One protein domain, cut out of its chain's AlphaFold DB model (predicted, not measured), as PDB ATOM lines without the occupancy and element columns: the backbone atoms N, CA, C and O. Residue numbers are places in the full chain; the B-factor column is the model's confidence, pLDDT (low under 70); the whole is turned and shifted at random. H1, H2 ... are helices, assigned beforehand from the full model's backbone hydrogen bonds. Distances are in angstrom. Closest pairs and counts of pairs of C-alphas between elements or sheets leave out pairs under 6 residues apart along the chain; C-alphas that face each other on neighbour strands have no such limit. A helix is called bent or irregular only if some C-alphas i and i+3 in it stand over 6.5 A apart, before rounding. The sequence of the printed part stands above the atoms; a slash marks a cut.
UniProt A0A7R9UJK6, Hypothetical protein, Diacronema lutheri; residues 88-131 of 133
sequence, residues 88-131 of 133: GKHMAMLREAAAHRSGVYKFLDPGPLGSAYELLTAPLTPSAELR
ATOM      1  N   GLY A  88      15.968  23.533  49.354       86.75
ATOM      2  CA  GLY A  88      16.509  23.435  47.996       86.75
ATOM      3  C   GLY A  88      17.631  22.404  47.850       86.75
ATOM      4  O   GLY A  88      17.682  21.692  46.850       86.75
ATOM      5  N   LYS A  89      18.477  22.224  48.876       87.88
ATOM      6  CA  LYS A  89      19.499  21.162  48.872       87.88
ATOM      7  C   LYS A  89      18.873  19.774  48.937       87.88
ATOM      8  O   LYS A  89      19.322  18.873  48.233       87.88
ATOM      9  N   HIS A  90      17.803  19.617  49.718       89.75
ATOM     10  CA  HIS A  90      17.038  18.368  49.761       89.75
ATOM     11  C   HIS A  90      16.433  18.046  48.391       89.75
ATOM     12  O   HIS A  90      16.575  16.927  47.906       89.75
ATOM     13  N   MET A  91      15.831  19.037  47.724       90.44
ATOM     14  CA  MET A  91      15.257  18.861  46.384       90.44
ATOM     15  C   MET A  91      16.317  18.553  45.326       90.44
ATOM     16  O   MET A  91      16.101  17.678  44.488       90.44
ATOM     17  N   ALA A  92      17.468  19.227  45.371       90.44
ATOM     18  CA  ALA A  92      18.585  18.959  44.469       90.44
ATOM     19  C   ALA A  92      19.096  17.518  44.618       90.44
ATOM     20  O   ALA A  92      19.229  16.816  43.616       90.44
ATOM     21  N   MET A  93      19.286  17.051  45.856       92.06
ATOM     22  CA  MET A  93      19.709  15.677  46.146       92.06
ATOM     23  C   MET A  93      18.698  14.643  45.633       92.06
ATOM     24  O   MET A  93      19.085  13.655  45.013       92.06
ATOM     25  N   LEU A  94      17.396  14.886  45.817       92.31
ATOM     26  CA  LEU A  94      16.352  13.995  45.304       92.31
ATOM     27  C   LEU A  94      16.354  13.917  43.770       92.31
ATOM     28  O   LEU A  94      16.240  12.827  43.209       92.31
ATOM     29  N   ARG A  95      16.529  15.055  43.083       91.88
ATOM     30  CA  ARG A  95      16.643  15.097  41.616       91.88
ATOM     31  C   ARG A  95      17.892  14.374  41.120       91.88
ATOM     32  O   ARG A  95      17.814  13.646  40.135       91.88
ATOM     33  N   GLU A  96      19.021  14.545  41.804       92.38
ATOM     34  CA  GLU A  96      20.267  13.841  41.494       92.38
ATOM     35  C   GLU A  96      20.100  12.323  41.649       92.38
ATOM     36  O   GLU A  96      20.421  11.564  40.732       92.38
ATOM     37  N   ALA A  97      19.514  11.875  42.764       91.25
ATOM     38  CA  ALA A  97      19.220  10.465  42.997       91.25
ATOM     39  C   ALA A  97      18.267   9.899  41.931       91.25
ATOM     40  O   ALA A  97      18.486   8.799  41.422       91.25
ATOM     41  N   ALA A  98      17.244  10.661  41.534       90.00
ATOM     42  CA  ALA A  98      16.314  10.262  40.482       90.00
ATOM     43  C   ALA A  98      16.961  10.181  39.089       90.00
ATOM     44  O   ALA A  98      16.554   9.353  38.271       90.00
ATOM     45  N   ALA A  99      17.990  10.994  38.830       87.88
ATOM     46  CA  ALA A  99      18.765  10.987  37.590       87.88
ATOM     47  C   ALA A  99      19.797   9.842  37.514       87.88
ATOM     48  O   ALA A  99      20.477   9.686  36.495       87.88
ATOM     49  N   HIS A 100      19.922   9.022  38.563       89.31
ATOM     50  CA  HIS A 100      20.891   7.935  38.608       89.31
ATOM     51  C   HIS A 100      20.654   6.895  37.496       89.31
ATOM     52  O   HIS A 100      19.530   6.479  37.207       89.31
ATOM     53  N   ARG A 101      21.752   6.409  36.902       73.44
ATOM     54  CA  ARG A 101      21.764   5.595  35.669       73.44
ATOM     55  C   ARG A 101      20.958   4.293  35.744       73.44
ATOM     56  O   ARG A 101      20.544   3.770  34.716       73.44
ATOM     57  N   SER A 102      20.747   3.763  36.945       82.19
ATOM     58  CA  SER A 102      19.989   2.530  37.168       82.19
ATOM     59  C   SER A 102      18.489   2.689  36.904       82.19
ATOM     60  O   SER A 102      17.804   1.681  36.775       82.19
ATOM     61  N   GLY A 103      17.950   3.917  36.855       81.88
ATOM     62  CA  GLY A 103      16.518   4.190  36.651       81.88
ATOM     63  C   GLY A 103      15.603   3.760  37.810       81.88
ATOM     64  O   GLY A 103      14.445   4.170  37.861       81.88
ATOM     65  N   VAL A 104      16.127   2.989  38.770       90.38
ATOM     66  CA  VAL A 104      15.417   2.460  39.947       90.38
ATOM     67  C   VAL A 104      14.854   3.581  40.822       90.38
ATOM     68  O   VAL A 104      13.788   3.426  41.405       90.38
ATOM     69  N   TYR A 105      15.534   4.724  40.881       91.06
ATOM     70  CA  TYR A 105      15.211   5.828  41.787       91.06
ATOM     71  C   TYR A 105      14.365   6.933  41.154       91.06
ATOM     72  O   TYR A 105      14.165   7.975  41.768       91.06
ATOM     73  N   LYS A 106      13.817   6.717  39.953       89.75
ATOM     74  CA  LYS A 106      13.012   7.728  39.247       89.75
ATOM     75  C   LYS A 106      11.811   8.230  40.066       89.75
ATOM     76  O   LYS A 106      11.374   9.358  39.880       89.75
ATOM     77  N   PHE A 107      11.301   7.412  40.988       90.12
ATOM     78  CA  PHE A 107      10.207   7.773  41.897       90.12
ATOM     79  C   PHE A 107      10.583   8.834  42.946       90.12
ATOM     80  O   PHE A 107       9.690   9.387  43.577       90.12
ATOM     81  N   LEU A 108      11.878   9.101  43.154       91.81
ATOM     82  CA  LEU A 108      12.354  10.135  44.072       91.81
ATOM     83  C   LEU A 108      12.279  11.542  43.472       91.81
ATOM     84  O   LEU A 108      12.476  12.500  44.212       91.81
ATOM     85  N   ASP A 109      12.001  11.688  42.167       91.00
ATOM     86  CA  ASP A 109      11.887  13.010  41.552       91.00
ATOM     87  C   ASP A 109      10.719  13.786  42.187       91.00
ATOM     88  O   ASP A 109       9.562  13.368  42.068       91.00
ATOM     89  N   PRO A 110      10.990  14.928  42.845       87.00
ATOM     90  CA  PRO A 110       9.961  15.729  43.499       87.00
ATOM     91  C   PRO A 110       8.939  16.335  42.520       87.00
ATOM     92  O   PRO A 110       7.860  16.774  42.937       87.00
ATOM     93  N   GLY A 111       9.259  16.381  41.220       90.19
ATOM     94  CA  GLY A 111       8.352  16.856  40.181       90.19
ATOM     95  C   GLY A 111       7.884  18.309  40.382       90.19
ATOM     96  O   GLY A 111       8.534  19.097  41.076       90.19
ATOM     97  N   PRO A 112       6.751  18.699  39.767       89.81
ATOM     98  CA  PRO A 112       6.225  20.065  39.858       89.81
ATOM     99  C   PRO A 112       5.742  20.451  41.263       89.81
ATOM    100  O   PRO A 112       5.887  21.601  41.675       89.81
ATOM    101  N   LEU A 113       5.185  19.490  42.010       87.81
ATOM    102  CA  LEU A 113       4.700  19.709  43.376       87.81
ATOM    103  C   LEU A 113       5.845  20.046  44.331       87.81
ATOM    104  O   LEU A 113       5.710  20.964  45.138       87.81
ATOM    105  N   GLY A 114       6.984  19.360  44.217       86.00
ATOM    106  CA  GLY A 114       8.137  19.681  45.051       86.00
ATOM    107  C   GLY A 114       8.786  21.016  44.694       86.00
ATOM    108  O   GLY A 114       9.192  21.728  45.605       86.00
ATOM    109  N   SER A 115       8.783  21.431  43.420       86.81
ATOM    110  CA  SER A 115       9.199  22.796  43.045       86.81
ATOM    111  C   SER A 115       8.303  23.867  43.676       86.81
ATOM    112  O   SER A 115       8.789  24.890  44.153       86.81
ATOM    113  N   ALA A 116       6.986  23.635  43.704       89.31
ATOM    114  CA  ALA A 116       6.051  24.542  44.366       89.31
ATOM    115  C   ALA A 116       6.268  24.566  45.889       89.31
ATOM    116  O   ALA A 116       6.265  25.634  46.498       89.31
ATOM    117  N   TYR A 117       6.509  23.404  46.501       87.62
ATOM    118  CA  TYR A 117       6.831  23.300  47.924       87.62
ATOM    119  C   TYR A 117       8.127  24.038  48.278       87.62
ATOM    120  O   TYR A 117       8.164  24.778  49.261       87.62
ATOM    121  N   GLU A 118       9.171  23.881  47.467       86.75
ATOM    122  CA  GLU A 118      10.442  24.583  47.634       86.75
ATOM    123  C   GLU A 118      10.242  26.100  47.601       86.75
ATOM    124  O   GLU A 118      10.704  26.790  48.506       86.75
ATOM    125  N   LEU A 119       9.471  26.621  46.641       86.56
ATOM    126  CA  LEU A 119       9.180  28.055  46.547       86.56
ATOM    127  C   LEU A 119       8.469  28.595  47.800       86.56
ATOM    128  O   LEU A 119       8.771  29.695  48.260       86.56
ATOM    129  N   LEU A 120       7.538  27.821  48.363       87.25
ATOM    130  CA  LEU A 120       6.786  28.212  49.557       87.25
ATOM    131  C   LEU A 120       7.625  28.138  50.842       87.25
ATOM    132  O   LEU A 120       7.382  28.901  51.775       87.25
ATOM    133  N   THR A 121       8.592  27.220  50.912       83.62
ATOM    134  CA  THR A 121       9.308  26.893  52.160       83.62
ATOM    135  C   THR A 121      10.742  27.400  52.225       83.62
ATOM    136  O   THR A 121      11.222  27.680  53.322       83.62
ATOM    137  N   ALA A 122      11.413  27.615  51.092       78.94
ATOM    138  CA  ALA A 122      12.745  28.213  51.032       78.94
ATOM    139  C   ALA A 122      12.879  29.516  51.856       78.94
ATOM    140  O   ALA A 122      13.828  29.600  52.647       78.94
ATOM    141  N   PRO A 123      11.947  30.496  51.785       77.88
ATOM    142  CA  PRO A 123      12.049  31.723  52.582       77.88
ATOM    143  C   PRO A 123      11.805  31.510  54.085       77.88
ATOM    144  O   PRO A 123      12.190  32.357  54.888       77.88
ATOM    145  N   LEU A 124      11.199  30.384  54.481       77.50
ATOM    146  CA  LEU A 124      10.936  30.030  55.881       77.50
ATOM    147  C   LEU A 124      12.140  29.372  56.570       77.50
ATOM    148  O   LEU A 124      12.062  29.065  57.760       77.50
ATOM    149  N   THR A 125      13.253  29.168  55.856       70.56
ATOM    150  CA  THR A 125      14.491  28.625  56.430       70.56
ATOM    151  C   THR A 125      15.005  29.588  57.512       70.56
ATOM    152  O   THR A 125      15.379  30.718  57.192       70.56
ATOM    153  N   PRO A 126      15.006  29.205  58.800       61.81
ATOM    154  CA  PRO A 126      15.048  30.176  59.894       61.81
ATOM    155  C   PRO A 126      16.383  30.921  60.034       61.81
ATOM    156  O   PRO A 126      16.359  32.122  60.269       61.81
ATOM    157  N   SER A 127      17.530  30.271  59.817       64.69
ATOM    158  CA  SER A 127      18.841  30.901  60.047       64.69
ATOM    159  C   SER A 127      19.440  31.505  58.774       64.69
ATOM    160  O   SER A 127      19.462  30.859  57.725       64.69
ATOM    161  N   ALA A 128      19.965  32.730  58.877       65.75
ATOM    162  CA  ALA A 128      20.728  33.382  57.811       65.75
ATOM    163  C   ALA A 128      22.027  32.626  57.478       65.75
ATOM    164  O   ALA A 128      22.392  32.545  56.307       65.75
ATOM    165  N   GLU A 129      22.666  32.006  58.476       66.69
ATOM    166  CA  GLU A 129      23.857  31.166  58.284       66.69
ATOM    167  C   GLU A 129      23.538  29.927  57.440       66.69
ATOM    168  O   GLU A 129      24.337  29.506  56.611       66.69
ATOM    169  N   LEU A 130      22.326  29.383  57.582       63.97
ATOM    170  CA  LEU A 130      21.885  28.229  56.798       63.97
ATOM    171  C   LEU A 130      21.469  28.597  55.367       63.97
ATOM    172  O   LEU A 130      21.459  27.725  54.506       63.97
ATOM    173  N   ARG A 131      21.134  29.864  55.085       63.66
ATOM    174  CA  ARG A 131      20.707  30.323  53.745       63.66
ATOM    175  C   ARG A 131      21.871  30.586  52.775       63.66
ATOM    176  O   ARG A 131      21.609  30.761  51.590       63.66
TER     177      ARG A 131
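This is residues 88 to 131 of the 133 residues of the protein "Hypothetical protein" of Diacronema lutheri (UniProt A0A7R9UJK6). What shape is this? The longest helix, H2, and H1 make a flat helical hairpin with a long loop, residues 99 to 110, between them; residues 124 to 130, of which 128 to 130 belong to H3, stick out. What makes it up? The printed part has 44 residues with three named helices, H1, H2, H3 in order, and no named strand: all helix. It is loose, radius of gyration of the C-alphas 12.3 A, spanning 37 by 21 by 8 A.

How do the longer helices stand? H2, residues 111 to 124, touches H1, residues 88 to 98; their closest C-alphas, of Glu 118 and Gly 88, are 6.2 A apart. They run opposite ways at a shallow tilt of 21 degrees. Where is the last helix? H3, residues 128 to 131, is apart from both. Are O i to N i+4 pairs within hydrogen-bond range? Every one is in H1, 8 of 10 in H2; H3 is too short for any.

How long is H2? It measures 20.7 A from first to last C-alpha and is irregular: C-alphas 120 and 123 are 7.0 A apart. And the others? H1 begins at C-alpha 88 (16.509, 23.435, 47.996) and measures 15.2 A; H3, 5.1 A, ends at C-alpha 131 (20.707, 30.323, 53.745).

How large? The two farthest C-alphas, of Ser 102 and Ala 128, are 37.1 A apart. Any cut or low confidence? The printed part has no cut; the H1 to H2 link is long, and residues 126 to 131 have pLDDT under 70.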